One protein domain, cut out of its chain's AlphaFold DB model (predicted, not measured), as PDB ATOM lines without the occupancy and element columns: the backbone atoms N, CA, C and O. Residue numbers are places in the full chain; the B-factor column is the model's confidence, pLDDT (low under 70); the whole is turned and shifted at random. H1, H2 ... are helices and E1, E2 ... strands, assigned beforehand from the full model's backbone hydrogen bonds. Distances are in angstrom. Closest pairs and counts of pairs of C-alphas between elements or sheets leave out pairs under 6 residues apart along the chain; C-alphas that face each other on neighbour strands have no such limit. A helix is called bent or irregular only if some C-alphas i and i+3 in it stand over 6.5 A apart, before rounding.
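AT A GLANCE: This is residues 4 to 36 and 43 to 122 of the 131 residues of the protein "Phosphonate C-P lyase system protein PhnG" of Clostridioides difficile CD160 (UniProt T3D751). A twisted sheet of three strands has H2 packed slantwise over E2 and E3, and H1 packs on H2. E1 and E2 run on past E3 as a long two-stranded ribbon, while H3 is a long arm whose residues 102 to 121 stick out. The printed part has 113 residues, with elements in the order H1, E1, E2, E3, H2, H3; the sheet order is E1, E2, E3, antiparallel. The class is mixed helices and strands, and the whole is loose, with a radius of gyration of the C-alphas of 17.0 A and spans of 50 by 32 by 23 A.

IN THESE COORDINATES: E1 is residues 19 to 35, 40.0 A long, and bends by 66 degrees at residue 26. E2 is residues 43 to 57, 37.6 A, and bends by 80 degrees at residue 46. E3 is residues 60 to 66, 20.2 A. H2 is residues 71 to 85, 21.3 A. H1 is residues 4 to 16, 19.1 A, from C-alpha 4 at (159.741, 144.230, 181.513). H3 is residues 89 to 121, 47.8 A, ending at C-alpha 121 at (157.501, 112.683, 171.718); it is irregular, with C-alphas 90 and 93 7.4 A apart.

HOW THE PARTS SIT: Across E1 and E2, N 28 and O 50 are within hydrogen-bond range at 2.8 A. Across the hairpin E2 and E3, N 57 and O 60 are 2.8 A apart. H2 is on one face in two layers, a helix over a sheet, at a height over the sheet of 4.9 A; the closest C-alphas of E3 and H2, Gly 62 and Ala 82, are 3.7 A apart. H1 touches H2 at a steep tilt of 55 degrees, closest at C-alphas of Tyr 10 and Tyr 76, 5.5 A. H1 only grazes the sheet, with residues 10 to 16. H2 touches H3 with residues 83 to 84 alone, closest at C-alphas of Leu 84 and Lys 95, 6.2 A. H3 is apart from E1, E2 and E3. Every O i to N i+4 pair is within hydrogen-bond range in H2, 8 of 9 in H1 and 27 of 29 in H3.

THE WHOLE: The C-alphas farthest apart, of Glu 59 and Lys 122, are 53.0 A apart. Residues 37 to 42 are not printed; C-alphas 36 and 43 are 7.5 A apart across the cut. The links printed whole are tight. No printed residue is under 70 in pLDDT.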
ATOM      1  N   GLY A   4     160.426 142.985 181.876       93.94
ATOM      2  CA  GLY A   4     159.741 144.230 181.513       93.94
ATOM      3  C   GLY A   4     158.357 144.343 182.153       93.94
ATOM      4  O   GLY A   4     157.965 145.405 182.641       93.94
ATOM      5  N   LYS A   5     157.619 143.234 182.234       93.75
ATOM      6  CA  LYS A   5     156.355 143.170 182.971       93.75
ATOM      7  C   LYS A   5     156.564 143.367 184.477       93.75
ATOM      8  O   LYS A   5     155.780 144.086 185.100       93.75
ATOM      9  N   LEU A   6     157.611 142.771 185.053       96.44
ATOM     10  CA  LEU A   6     157.958 142.962 186.468       96.44
ATOM     11  C   LEU A   6     158.319 144.424 186.767       96.44
ATOM     12  O   LEU A   6     157.811 144.998 187.728       96.44
ATOM     13  N   GLU A   7     159.117 145.056 185.906       97.50
ATOM     14  CA  GLU A   7     159.482 146.473 186.011       97.50
ATOM     15  C   GLU A   7     158.259 147.395 185.951       97.50
ATOM     16  O   GLU A   7     158.150 148.362 186.715       97.50
ATOM     17  N   LYS A   8     157.297 147.082 185.077       97.56
ATOM     18  CA  LYS A   8     156.038 147.828 184.977       97.56
ATOM     19  C   LYS A   8     155.243 147.767 186.280       97.56
ATOM     20  O   LYS A   8     154.792 148.808 186.757       97.56
ATOM     21  N   ILE A   9     155.079 146.578 186.863       97.81
ATOM     22  CA  ILE A   9     154.371 146.418 188.143       97.81
ATOM     23  C   ILE A   9     155.124 147.151 189.250       97.81
ATOM     24  O   ILE A   9     154.519 147.926 189.986       97.81
ATOM     25  N   TYR A  10     156.443 146.983 189.331       98.06
ATOM     26  CA  TYR A  10     157.270 147.690 190.305       98.06
ATOM     27  C   TYR A  10     157.102 149.215 190.212       98.06
ATOM     28  O   TYR A  10     156.948 149.896 191.227       98.06
ATOM     29  N   SER A  11     157.045 149.755 188.994       98.12
ATOM     30  CA  SER A  11     156.801 151.181 188.757       98.12
ATOM     31  C   SER A  11     155.426 151.628 189.266       98.12
ATOM     32  O   SER A  11     155.313 152.704 189.850       98.12
ATOM     33  N   MET A  12     154.386 150.800 189.106       98.12
ATOM     34  CA  MET A  12     153.059 151.074 189.676       98.12
ATOM     35  C   MET A  12     153.107 151.133 191.206       98.12
ATOM     36  O   MET A  12     152.547 152.063 191.778       98.12
ATOM     37  N   ILE A  13     153.821 150.205 191.856       98.19
ATOM     38  CA  ILE A  13     154.007 150.191 193.318       98.19
ATOM     39  C   ILE A  13     154.704 151.476 193.777       98.19
ATOM     40  O   ILE A  13     154.215 152.166 194.672       98.19
ATOM     41  N   LYS A  14     155.813 151.834 193.119       97.50
ATOM     42  CA  LYS A  14     156.622 153.019 193.440       97.50
ATOM     43  C   LYS A  14     155.834 154.332 193.338       97.50
ATOM     44  O   LYS A  14     156.133 155.280 194.055       97.50
ATOM     45  N   ASN A  15     154.828 154.395 192.466       97.62
ATOM     46  CA  ASN A  15     154.000 155.590 192.291       97.62
ATOM     47  C   ASN A  15     152.978 155.802 193.418       97.62
ATOM     48  O   ASN A  15     152.512 156.924 193.602       97.62
ATOM     49  N   ILE A  16     152.607 154.749 194.154       97.19
ATOM     50  CA  ILE A  16     151.524 154.796 195.153       97.19
ATOM     51  C   ILE A  16     151.995 154.489 196.579       97.19
ATOM     52  O   ILE A  16     151.183 154.453 197.510       97.19
ATOM     53  N   SER A  17     153.275 154.161 196.766       97.44
ATOM     54  CA  SER A  17     153.835 153.688 198.037       97.44
ATOM     55  C   SER A  17     155.322 153.984 198.153       97.44
ATOM     56  O   SER A  17     156.034 154.125 197.160       97.44
ATOM     57  N   SER A  18     155.791 154.047 199.394       97.44
ATOM     58  CA  SER A  18     157.213 154.131 199.702       97.44
ATOM     59  C   SER A  18     157.841 152.739 199.667       97.44
ATOM     60  O   SER A  18     157.238 151.774 200.130       97.44
ATOM     61  N   ILE A  19     159.048 152.630 199.110       98.31
ATOM     62  CA  ILE A  19     159.810 151.378 199.054       98.31
ATOM     63  C   ILE A  19     161.157 151.628 199.721       98.31
ATOM     64  O   ILE A  19     161.870 152.560 199.348       98.31
ATOM     65  N   SER A  20     161.504 150.794 200.695       98.25
ATOM     66  CA  SER A  20     162.813 150.798 201.349       98.25
ATOM     67  C   SER A  20     163.432 149.408 201.293       98.25
ATOM     68  O   SER A  20     162.743 148.404 201.472       98.25
ATOM     69  N   ILE A  21     164.731 149.348 201.017       98.31
ATOM     70  CA  ILE A  21     165.483 148.097 201.022       98.31
ATOM     71  C   ILE A  21     165.879 147.796 202.469       98.31
ATOM     72  O   ILE A  21     166.477 148.633 203.143       98.31
ATOM     73  N   ILE A  22     165.498 146.616 202.957       98.31
ATOM     74  CA  ILE A  22     165.831 146.127 204.304       98.31
ATOM     75  C   ILE A  22     167.102 145.280 204.248       98.31
ATOM     76  O   ILE A  22     167.961 145.381 205.123       98.31
ATOM     77  N   LYS A  23     167.224 144.460 203.202       98.00
ATOM     78  CA  LYS A  23     168.408 143.669 202.881       98.00
ATOM     79  C   LYS A  23     168.714 143.864 201.404       98.00
ATOM     80  O   LYS A  23     167.883 143.510 200.566       98.00
ATOM     81  N   GLU A  24     169.867 144.465 201.123       98.19
ATOM     82  CA  GLU A  24     170.349 144.690 199.758       98.19
ATOM     83  C   GLU A  24     170.404 143.378 198.971       98.19
ATOM     84  O   GLU A  24     170.652 142.332 199.580       98.19
ATOM     85  N   PRO A  25     170.184 143.413 197.645       98.00
ATOM     86  CA  PRO A  25     170.425 142.266 196.786       98.00
ATOM     87  C   PRO A  25     171.808 141.674 197.042       98.00
ATOM     88  O   PRO A  25     172.829 142.357 196.932       98.00
ATOM     89  N   ASN A  26     171.843 140.401 197.422       97.25
ATOM     90  CA  ASN A  26     173.092 139.693 197.638       97.25
ATOM     91  C   ASN A  26     173.019 138.273 197.096       97.25
ATOM     92  O   ASN A  26     171.985 137.606 197.155       97.25
ATOM     93  N   LEU A  27     174.168 137.798 196.620       97.19
ATOM     94  CA  LEU A  27     174.345 136.401 196.265       97.19
ATOM     95  C   LEU A  27     174.287 135.529 197.520       97.19
ATOM     96  O   LEU A  27     174.812 135.885 198.579       97.19
ATOM     97  N   ALA A  28     173.657 134.376 197.372       95.88
ATOM     98  CA  ALA A  28     173.551 133.328 198.369       95.88
ATOM     99  C   ALA A  28     173.497 131.969 197.665       95.88
ATOM    100  O   ALA A  28     173.396 131.890 196.438       95.88
ATOM    101  N   THR A  29     173.553 130.885 198.432       96.44
ATOM    102  CA  THR A  29     173.345 129.540 197.901       96.44
ATOM    103  C   THR A  29     172.176 128.849 198.586       96.44
ATOM    104  O   THR A  29     171.908 129.048 199.771       96.44
ATOM    105  N   VAL A  30     171.451 128.036 197.816       95.44
ATOM    106  CA  VAL A  30     170.362 127.189 198.314       95.44
ATOM    107  C   VAL A  30     170.708 125.732 198.051       95.44
ATOM    108  O   VAL A  30     171.034 125.348 196.930       95.44
ATOM    109  N   MET A  31     170.617 124.906 199.093       96.38
ATOM    110  CA  MET A  31     170.869 123.471 199.006       96.38
ATOM    111  C   MET A  31     169.736 122.756 198.265       96.38
ATOM    112  O   MET A  31     168.593 122.740 198.725       96.38
ATOM    113  N   VAL A  32     170.062 122.113 197.147       95.19
ATOM    114  CA  VAL A  32     169.130 121.279 196.385       95.19
ATOM    115  C   VAL A  32     169.101 119.884 196.995       95.19
ATOM    116  O   VAL A  32     170.140 119.250 197.195       95.19
ATOM    117  N   ARG A  33     167.896 119.388 197.278       94.44
ATOM    118  CA  ARG A  33     167.667 118.032 197.786       94.44
ATOM    119  C   ARG A  33     166.856 117.228 196.783       94.44
ATOM    120  O   ARG A  33     165.923 117.763 196.190       94.44
ATOM    121  N   ALA A  34     167.188 115.952 196.631       92.06
ATOM    122  CA  ALA A  34     166.381 115.000 195.876       92.06
ATOM    123  C   ALA A  34     166.055 113.780 196.723       92.06
ATOM    124  O   ALA A  34     166.736 113.479 197.703       92.06
ATOM    125  N   ASN A  35     165.002 113.084 196.313       92.94
ATOM    126  CA  ASN A  35     164.660 111.782 196.853       92.94
ATOM    127  C   ASN A  35     165.179 110.709 195.901       92.94
ATOM    128  O   ASN A  35     164.992 110.806 194.687       92.94
ATOM    129  N   GLU A  36     165.850 109.705 196.450       89.88
ATOM    130  CA  GLU A  36     166.287 108.551 195.668       89.88
ATOM    131  C   GLU A  36     165.092 107.616 195.376       89.88
ATOM    132  O   GLU A  36     164.120 107.581 196.131       89.88
ATOM    133  N   PHE A  43     168.405 113.138 200.029       92.44
ATOM    134  CA  PHE A  43     169.838 113.436 200.054       92.44
ATOM    135  C   PHE A  43     170.149 114.800 199.418       92.44
ATOM    136  O   PHE A  43     169.352 115.348 198.653       92.44
ATOM    137  N   ASN A  44     171.310 115.369 199.758       93.69
ATOM    138  CA  ASN A  44     171.752 116.676 199.264       93.69
ATOM    139  C   ASN A  44     172.479 116.502 197.919       93.69
ATOM    140  O   ASN A  44     173.525 115.859 197.872       93.69
ATOM    141  N   LEU A  45     171.935 117.077 196.842       93.38
ATOM    142  CA  LEU A  45     172.512 117.034 195.489       93.38
ATOM    143  C   LEU A  45     173.622 118.069 195.279       93.38
ATOM    144  O   LEU A  45     174.454 117.906 194.390       93.38
ATOM    145  N   GLY A  46     173.614 119.138 196.072       94.75
ATOM    146  CA  GLY A  46     174.537 120.258 195.943       94.75
ATOM    147  C   GLY A  46     173.851 121.581 196.255       94.75
ATOM    148  O   GLY A  46     172.823 121.613 196.931       94.75
ATOM    149  N   GLU A  47     174.418 122.667 195.743       95.94
ATOM    150  CA  GLU A  47     173.940 124.029 195.955       95.94
ATOM    151  C   GLU A  47     173.692 124.738 194.619       95.94
ATOM    152  O   GLU A  47     174.421 124.520 193.650       95.94
ATOM    153  N   ILE A  48     172.677 125.601 194.580       95.44
ATOM    154  CA  ILE A  48     172.434 126.538 193.479       95.44
ATOM    155  C   ILE A  48     172.691 127.966 193.950       95.44
ATOM    156  O   ILE A  48     172.340 128.325 195.073       95.44
ATOM    157  N   LEU A  49     173.300 128.775 193.082       96.25
ATOM    158  CA  LEU A  49     173.485 130.205 193.309       96.25
ATOM    159  C   LEU A  49     172.145 130.926 193.139       96.25
ATOM    160  O   LEU A  49     171.443 130.717 192.149       96.25
ATOM    161  N   VAL A  50     171.817 131.791 194.089       97.50
ATOM    162  CA  VAL A  50     170.635 132.650 194.050       97.50
ATOM    163  C   VAL A  50     171.015 134.086 194.387       97.50
ATOM    164  O   VAL A  50     172.014 134.321 195.063       97.50
ATOM    165  N   THR A  51     170.193 135.036 193.961       98.06
ATOM    166  CA  THR A  51     170.179 136.392 194.523       98.06
ATOM    167  C   THR A  51     168.957 136.525 195.408       98.06
ATOM    168  O   THR A  51     167.852 136.169 194.991       98.06
ATOM    169  N   GLU A  52     169.144 137.030 196.619       97.88
ATOM    170  CA  GLU A  52     168.077 137.282 197.583       97.88
ATOM    171  C   GLU A  52     168.027 138.762 197.978       97.88
ATOM    172  O   GLU A  52     169.043 139.453 197.973       97.88
ATOM    173  N   CYS A  53     166.838 139.259 198.313       98.38
ATOM    174  CA  CYS A  53     166.617 140.626 198.779       98.38
ATOM    175  C   CYS A  53     165.404 140.669 199.715       98.38
ATOM    176  O   CYS A  53     164.505 139.824 199.645       98.38
ATOM    177  N   SER A  54     165.353 141.666 200.595       98.56
ATOM    178  CA  SER A  54     164.161 141.963 201.390       98.56
ATOM    179  C   SER A  54     163.866 143.450 201.344       98.56
ATOM    180  O   SER A  54     164.761 144.279 201.514       98.56
ATOM    181  N   VAL A  55     162.598 143.791 201.150       98.69
ATOM    182  CA  VAL A  55     162.136 145.176 201.064       98.69
ATOM    183  C   VAL A  55     160.954 145.399 201.996       98.69
ATOM    184  O   VAL A  55     160.265 144.465 202.407       98.69
ATOM    185  N   LYS A  56     160.708 146.664 202.313       98.56
ATOM    186  CA  LYS A  56     159.518 147.128 203.012       98.56
ATOM    187  C   LYS A  56     158.786 148.118 202.109       98.56
ATOM    188  O   LYS A  56     159.361 149.138 201.722       98.56
ATOM    189  N   VAL A  57     157.541 147.790 201.765       98.38
ATOM    190  CA  VAL A  57     156.611 148.652 201.025       98.38
ATOM    191  C   VAL A  57     155.578 149.182 202.012       98.38
ATOM    192  O   VAL A  57     154.747 148.430 202.522       98.38
ATOM    193  N   ASP A  58     155.668 150.474 202.319       96.31
ATOM    194  CA  ASP A  58     155.018 151.103 203.473       96.31
ATOM    195  C   ASP A  58     155.213 150.296 204.760       96.31
ATOM    196  O   ASP A  58     156.309 150.311 205.289       96.31
ATOM    197  N   GLU A  59     154.205 149.571 205.258       95.00
ATOM    198  CA  GLU A  59     154.309 148.741 206.471       95.00
ATOM    199  C   GLU A  59     154.445 147.237 206.190       95.00
ATOM    200  O   GLU A  59     154.557 146.440 207.118       95.00
ATOM    201  N   SER A  60     154.425 146.825 204.921       97.81
ATOM    202  CA  SER A  60     154.440 145.413 204.520       97.81
ATOM    203  C   SER A  60     155.844 144.972 204.115       97.81
ATOM    204  O   SER A  60     156.520 145.659 203.350       97.81
ATOM    205  N   LEU A  61     156.289 143.833 204.644       98.19
ATOM    206  CA  LEU A  61     157.563 143.210 204.282       98.19
ATOM    207  C   LEU A  61     157.367 142.282 203.089       98.19
ATOM    208  O   LEU A  61     156.352 141.593 203.015       98.19
ATOM    209  N   GLY A  62     158.360 142.241 202.208       98.44
ATOM    210  CA  GLY A  62     158.401 141.293 201.106       98.44
ATOM    211  C   GLY A  62     159.807 140.793 200.830       98.44
ATOM    212  O   GLY A  62     160.805 141.464 201.117       98.44
ATOM    213  N   TYR A  63     159.863 139.593 200.272       98.25
ATOM    214  CA  TYR A  63     161.077 138.827 200.058       98.25
ATOM    215  C   TYR A  63     161.183 138.422 198.591       98.25
ATOM    216  O   TYR A  63     160.211 138.005 197.966       98.25
ATOM    217  N   GLY A  64     162.380 138.551 198.031       97.50
ATOM    218  CA  GLY A  64     162.680 138.131 196.668       97.50
ATOM    219  C   GLY A  64     163.827 137.135 196.674       97.50
ATOM    220  O   GLY A  64     164.826 137.366 197.350       97.50
ATOM    221  N   ILE A  65     163.687 136.046 195.913       96.94
ATOM    222  CA  ILE A  65     164.757 135.082 195.632       96.94
ATOM    223  C   ILE A  65     164.676 134.707 194.149       96.94
ATOM    224  O   ILE A  65     163.603 134.352 193.659       96.94
ATOM    225  N   VAL A  66     165.798 134.773 193.432       96.12
ATOM    226  CA  VAL A  66     165.902 134.370 192.017       96.12
ATOM    227  C   VAL A  66     167.127 133.490 191.794       96.12
ATOM    228  O   VAL A  66     168.183 133.744 192.364       96.12
ATOM    229  N   ALA A  67     167.009 132.469 190.942       92.38
ATOM    230  CA  ALA A  67     168.101 131.550 190.589       92.38
ATOM    231  C   ALA A  67     169.080 132.143 189.546       92.38
ATOM    232  O   ALA A  67     169.577 131.447 188.664       92.38
ATOM    233  N   GLU A  68     169.304 133.454 189.610       87.56
ATOM    234  CA  GLU A  68     170.078 134.266 188.669       87.56
ATOM    235  C   GLU A  68     170.837 135.335 189.470       87.56
ATOM    236  O   GLU A  68     170.416 135.692 190.571       87.56
ATOM    237  N   ASN A  69     171.924 135.882 188.920       91.62
ATOM    238  CA  ASN A  69     172.555 137.095 189.450       91.62
ATOM    239  C   ASN A  69     171.844 138.337 188.878       91.62
ATOM    240  O   ASN A  69     172.335 138.936 187.920       91.62
ATOM    241  N   ASP A  70     170.648 138.649 189.391       94.50
ATOM    242  CA  ASP A  70     169.811 139.756 188.904       94.50
ATOM    243  C   ASP A  70     169.213 140.581 190.055       94.50
ATOM    244  O   ASP A  70     168.118 140.314 190.568       94.50
ATOM    245  N   ASP A  71     169.941 141.641 190.412       96.25
ATOM    246  CA  ASP A  71     169.567 142.594 191.458       96.25
ATOM    247  C   ASP A  71     168.249 143.323 191.163       96.25
ATOM    248  O   ASP A  71     167.483 143.641 192.072       96.25
ATOM    249  N   LYS A  72     167.940 143.597 189.890       96.38
ATOM    250  CA  LYS A  72     166.707 144.316 189.542       96.38
ATOM    251  C   LYS A  72     165.505 143.411 189.741       96.38
ATOM    252  O   LYS A  72     164.538 143.788 190.403       96.38
ATOM    253  N   LYS A  73     165.579 142.204 189.184       96.81
ATOM    254  CA  LYS A  73     164.498 141.222 189.241       96.81
ATOM    255  C   LYS A  73     164.166 140.848 190.679       96.81
ATOM    256  O   LYS A  73     162.986 140.793 191.024       96.81
ATOM    257  N   VAL A  74     165.180 140.645 191.523       97.94
ATOM    258  CA  VAL A  74     164.958 140.279 192.927       97.94
ATOM    259  C   VAL A  74     164.266 141.399 193.710       97.94
ATOM    260  O   VAL A  74     163.340 141.120 194.471       97.94
ATOM    261  N   VAL A  75     164.626 142.668 193.470       98.31
ATOM    262  CA  VAL A  75     163.975 143.827 194.110       98.31
ATOM    263  C   VAL A  75     162.529 143.964 193.643       98.31
ATOM    264  O   VAL A  75     161.635 144.192 194.460       98.31
ATOM    265  N   TYR A  76     162.277 143.802 192.342       98.31
ATOM    266  CA  TYR A  76     160.922 143.884 191.794       98.31
ATOM    267  C   TYR A  76     160.021 142.806 192.398       98.31
ATOM    268  O   TYR A  76     158.909 143.111 192.825       98.31
ATOM    269  N   LEU A  77     160.515 141.570 192.499       97.56
ATOM    270  CA  LEU A  77     159.783 140.470 193.124       97.56
ATOM    271  C   LEU A  77     159.543 140.707 194.614       97.56
ATOM    272  O   LEU A  77     158.416 140.529 195.061       97.56
ATOM    273  N   ALA A  78     160.545 141.182 195.357       98.56
ATOM    274  CA  ALA A  78     160.387 141.485 196.777       98.56
ATOM    275  C   ALA A  78     159.318 142.570 197.019       98.56
ATOM    276  O   ALA A  78     158.522 142.472 197.951       98.56
ATOM    277  N   ALA A  79     159.251 143.595 196.164       98.56
ATOM    278  CA  ALA A  79     158.231 144.638 196.273       98.56
ATOM    279  C   ALA A  79     156.827 144.119 195.932       98.56
ATOM    280  O   ALA A  79     155.855 144.475 196.600       98.56
ATOM    281  N   ILE A  80     156.714 143.266 194.909       98.12
ATOM    282  CA  ILE A  80     155.454 142.606 194.548       98.12
ATOM    283  C   ILE A  80     154.978 141.713 195.696       98.12
ATOM    284  O   ILE A  80     153.811 141.785 196.074       98.12
ATOM    285  N   ASP A  81     155.883 140.931 196.284       98.38
ATOM    286  CA  ASP A  81     155.609 140.071 197.433       98.38
ATOM    287  C   ASP A  81     155.063 140.871 198.625       98.38
ATOM    288  O   ASP A  81     154.014 140.529 199.178       98.38
ATOM    289  N   ALA A  82     155.695 142.006 198.949       98.44
ATOM    290  CA  ALA A  82     155.234 142.909 200.005       98.44
ATOM    291  C   ALA A  82     153.811 143.426 199.750       98.44
ATOM    292  O   ALA A  82     152.982 143.477 200.660       98.44
ATOM    293  N   VAL A  83     153.514 143.805 198.504       98.31
ATOM    294  CA  VAL A  83     152.190 144.298 198.109       98.31
ATOM    295  C   VAL A  83     151.140 143.202 198.215       98.31
ATOM    296  O   VAL A  83     150.074 143.454 198.775       98.31
ATOM    297  N   LEU A  84     151.425 141.989 197.732       97.44
ATOM    298  CA  LEU A  84     150.504 140.852 197.801       97.44
ATOM    299  C   LEU A  84     150.151 140.491 199.253       97.44
ATOM    300  O   LEU A  84     148.970 140.281 199.550       97.44
ATOM    301  N   HIS A  85     151.135 140.526 200.156       95.88
ATOM    302  CA  HIS A  85     150.967 140.268 201.591       95.88
ATOM    303  C   HIS A  85     150.382 141.444 202.393       95.88
ATOM    304  O   HIS A  85     150.023 141.279 203.559       95.88
ATOM    305  N   SER A  86     150.260 142.633 201.798       96.81
ATOM    306  CA  SER A  86     149.732 143.806 202.494       96.81
ATOM    307  C   SER A  86     148.231 143.693 202.764       96.81
ATOM    308  O   SER A  86     147.469 143.367 201.863       96.81
ATOM    309  N   ASN A  87     147.754 144.067 203.950       95.38
ATOM    310  CA  ASN A  87     146.309 144.168 204.222       95.38
ATOM    311  C   ASN A  87     145.709 145.535 203.841       95.38
ATOM    312  O   ASN A  87     144.549 145.812 204.139       95.38
ATOM    313  N   ASN A  88     146.497 146.419 203.225       95.69
ATOM    314  CA  ASN A  88     146.039 147.749 202.849       95.69
ATOM    315  C   ASN A  88     145.236 147.702 201.538       95.69
ATOM    316  O   ASN A  88     145.775 147.355 200.486       95.69
ATOM    317  N   THR A  89     143.970 148.118 201.599       96.62
ATOM    318  CA  THR A  89     143.019 148.080 200.474       96.62
ATOM    319  C   THR A  89     143.425 148.957 199.293       96.62
ATOM    320  O   THR A  89     142.985 148.732 198.168       96.62
ATOM    321  N   LYS A  90     144.330 149.924 199.490       96.44
ATOM    322  CA  LYS A  90     144.869 150.727 198.381       96.44
ATOM    323  C   LYS A  90     145.562 149.881 197.306       96.44
ATOM    324  O   LYS A  90     145.735 150.342 196.183       96.44
ATOM    325  N   PHE A  91     145.988 148.668 197.660       97.88
ATOM    326  CA  PHE A  91     146.634 147.740 196.745       97.88
ATOM    327  C   PHE A  91     145.659 146.803 196.029       97.88
ATOM    328  O   PHE A  91     146.103 146.076 195.149       97.88
ATOM    329  N   ASP A  92     144.364 146.796 196.353       97.56
ATOM    330  CA  ASP A  92     143.425 145.779 195.856       97.56
ATOM    331  C   ASP A  92     143.334 145.748 194.323       97.56
ATOM    332  O   ASP A  92     143.396 144.681 193.710       97.56
ATOM    333  N   GLU A  93     143.268 146.916 193.678       97.62
ATOM    334  CA  GLU A  93     143.271 147.007 192.213       97.62
ATOM    335  C   GLU A  93     144.579 146.471 191.615       97.62
ATOM    336  O   GLU A  93     144.568 145.689 190.660       97.62
ATOM    337  N   LEU A  94     145.714 146.831 192.218       97.75
ATOM    338  CA  LEU A  94     147.026 146.376 191.772       97.75
ATOM    339  C   LEU A  94     147.196 144.864 191.972       97.75
ATOM    340  O   LEU A  94     147.704 144.188 191.082       97.75
ATOM    341  N   LYS A  95     146.719 144.308 193.088       98.06
ATOM    342  CA  LYS A  95     146.700 142.861 193.339       98.06
ATOM    343  C   LYS A  95     145.875 142.127 192.292       98.06
ATOM    344  O   LYS A  95     146.331 141.119 191.760       98.06
ATOM    345  N   ASN A  96     144.700 142.650 191.942       97.75
ATOM    346  CA  ASN A  96     143.874 142.079 190.879       97.75
ATOM    347  C   ASN A  96     144.596 142.109 189.525       97.75
ATOM    348  O   ASN A  96     144.576 141.116 188.796       97.75
ATOM    349  N   TYR A  97     145.286 143.208 189.208       97.50
ATOM    350  CA  TYR A  97     146.114 143.309 188.005       97.50
ATOM    351  C   TYR A  97     147.269 142.297 187.996       97.50
ATOM    352  O   TYR A  97     147.497 141.639 186.977       97.50
ATOM    353  N   ILE A  98     147.971 142.135 189.123       97.19
ATOM    354  CA  ILE A  98     149.053 141.154 189.290       97.19
ATOM    355  C   ILE A  98     148.508 139.739 189.089       97.19
ATOM    356  O   ILE A  98     149.018 139.014 188.239       97.19
ATOM    357  N   ASN A  99     147.436 139.366 189.793       96.38
ATOM    358  CA  ASN A  99     146.823 138.037 189.705       96.38
ATOM    359  C   ASN A  99     146.377 137.706 188.277       96.38
ATOM    360  O   ASN A  99     146.649 136.615 187.778       96.38
ATOM    361  N   LYS A 100     145.753 138.667 187.586       96.25
ATOM    362  CA  LYS A 100     145.391 138.512 186.174       96.25
ATOM    363  C   LYS A 100     146.625 138.313 185.292       96.25
ATOM    364  O   LYS A 100     146.634 137.415 184.457       96.25
ATOM    365  N   SER A 101     147.671 139.111 185.500       95.25
ATOM    366  CA  SER A 101     148.913 139.021 184.721       95.25
ATOM    367  C   SER A 101     149.628 137.681 184.923       95.25
ATOM    368  O   SER A 101     150.171 137.129 183.968       95.25
ATOM    369  N   VAL A 102     149.622 137.147 186.149       94.69
ATOM    370  CA  VAL A 102     150.185 135.828 186.477       94.69
ATOM    371  C   VAL A 102     149.380 134.712 185.813       94.69
ATOM    372  O   VAL A 102     149.978 133.809 185.238       94.69
ATOM    373  N   TYR A 103     148.049 134.800 185.831       95.25
ATOM    374  CA  TYR A 103     147.174 133.824 185.177       95.25
ATOM    375  C   TYR A 103     147.350 133.793 183.649       95.25
ATOM    376  O   TYR A 103     147.447 132.732 183.041       95.25
ATOM    377  N   GLU A 104     147.444 134.955 183.002       94.06
ATOM    378  CA  GLU A 104     147.721 135.025 181.560       94.06
ATOM    379  C   GLU A 104     149.085 134.410 181.213       94.06
ATOM    380  O   GLU A 104     149.241 133.737 180.194       94.06
ATOM    381  N   GLU A 105     150.080 134.627 182.073       93.38
ATOM    382  CA  GLU A 105     151.413 134.069 181.900       93.38
ATOM    383  C   GLU A 105     151.435 132.546 182.110       93.38
ATOM    384  O   GLU A 105     152.118 131.851 181.360       93.38
ATOM    385  N   SER A 106     150.680 132.012 183.080       94.19
ATOM    386  CA  SER A 106     150.614 130.564 183.323       94.19
ATOM    387  C   SER A 106     150.006 129.816 182.141       94.19
ATOM    388  O   SER A 106     150.551 128.796 181.740       94.19
ATOM    389  N   LEU A 107     148.956 130.365 181.519       95.12
ATOM    390  CA  LEU A 107     148.373 129.793 180.300       95.12
ATOM    391  C   LEU A 107     149.389 129.728 179.151       95.12
ATOM    392  O   LEU A 107     149.423 128.749 178.407       95.12
ATOM    393  N   ARG A 108     150.240 130.753 179.008       93.62
ATOM    394  CA  ARG A 108     151.301 130.740 177.991       93.62
ATOM    395  C   ARG A 108     152.336 129.655 178.284       93.62
ATOM    396  O   ARG A 108     152.681 128.903 177.381       93.62
ATOM    397  N   TYR A 109     152.792 129.555 179.533       92.88
ATOM    398  CA  TYR A 109     153.749 128.524 179.938       92.88
ATOM    399  C   TYR A 109     153.199 127.105 179.760       92.88
ATOM    400  O   TYR A 109     153.923 126.231 179.299       92.88
ATOM    401  N   GLU A 110     151.926 126.864 180.079       95.00
ATOM    402  CA  GLU A 110     151.289 125.561 179.851       95.00
ATOM    403  C   GLU A 110     151.309 125.177 178.367       95.00
ATOM    404  O   GLU A 110     151.645 124.041 178.030       95.00
ATOM    405  N   GLN A 111     151.020 126.128 177.473       94.88
ATOM    406  CA  GLN A 111     151.097 125.889 176.034       94.88
ATOM    407  C   GLN A 111     152.534 125.597 175.574       94.88
ATOM    408  O   GLN A 111     152.745 124.655 174.814       94.88
ATOM    409  N   GLU A 112     153.522 126.352 176.069       94.44
ATOM    410  CA  GLU A 112     154.944 126.125 175.769       94.44
ATOM    411  C   GLU A 112     155.386 124.705 176.172       94.44
ATOM    412  O   GLU A 112     156.045 124.017 175.391       94.44
ATOM    413  N   ILE A 113     154.952 124.223 177.343       94.56
ATOM    414  CA  ILE A 113     155.234 122.859 177.821       94.56
ATOM    415  C   ILE A 113     154.601 121.803 176.901       94.56
ATOM    416  O   ILE A 113     155.236 120.795 176.585       94.56
ATOM    417  N   ILE A 114     153.355 122.010 176.460       95.12
ATOM    418  CA  ILE A 114     152.664 121.091 175.538       95.12
ATOM    419  C   ILE A 114     153.413 121.001 174.204       95.12
ATOM    420  O   ILE A 114     153.618 119.903 173.671       95.12
ATOM    421  N   ASP A 115     153.838 122.145 173.673       94.75
ATOM    422  CA  ASP A 115     154.546 122.228 172.398       94.75
ATOM    423  C   ASP A 115     155.929 121.560 172.485       94.75
ATOM    424  O   ASP A 115     156.304 120.781 171.598       94.75
ATOM    425  N   GLU A 116     156.660 121.781 173.582       93.69
ATOM    426  CA  GLU A 116     157.933 121.113 173.864       93.69
ATOM    427  C   GLU A 116     157.752 119.592 173.974       93.69
ATOM    428  O   GLU A 116     158.475 118.818 173.335       93.69
ATOM    429  N   PHE A 117     156.736 119.140 174.714       93.38
ATOM    430  CA  PHE A 117     156.440 117.719 174.867       93.38
ATOM    431  C   PHE A 117     156.111 117.050 173.526       93.38
ATOM    432  O   PHE A 117     156.568 115.938 173.252       93.38
ATOM    433  N   SER A 118     155.364 117.734 172.655       94.00
ATOM    434  CA  SER A 118     155.070 117.268 171.295       94.00
ATOM    435  C   SER A 118     156.345 117.056 170.472       94.00
ATOM    436  O   SER A 118     156.454 116.073 169.733       94.00
ATOM    437  N   LEU A 119     157.341 117.934 170.627       93.56
ATOM    438  CA  LEU A 119     158.637 117.796 169.969       93.56
ATOM    439  C   LEU A 119     159.428 116.595 170.511       93.56
ATOM    440  O   LEU A 119     159.913 115.791 169.715       93.56
ATOM    441  N   ILE A 120     159.506 116.438 171.836       93.12
ATOM    442  CA  ILE A 120     160.193 115.313 172.496       93.12
ATOM    443  C   ILE A 120     159.541 113.979 172.115       93.12
ATOM    444  O   ILE A 120     160.224 112.999 171.830       93.12
ATOM    445  N   ASN A 121     158.213 113.920 172.034       91.75
ATOM    446  CA  ASN A 121     157.501 112.683 171.718       91.75
ATOM    447  C   ASN A 121     157.829 112.142 170.309       91.75
ATOM    448  O   ASN A 121     157.694 110.944 170.065       91.75
ATOM    449  N   LYS A 122     158.335 112.982 169.392       93.12
ATOM    450  CA  LYS A 122     158.835 112.530 168.078       93.12
ATOM    451  C   LYS A 122     160.082 111.649 168.181       93.12
ATOM    452  O   LYS A 122     160.358 110.904 167.248       93.12
TER     453      LYS A 122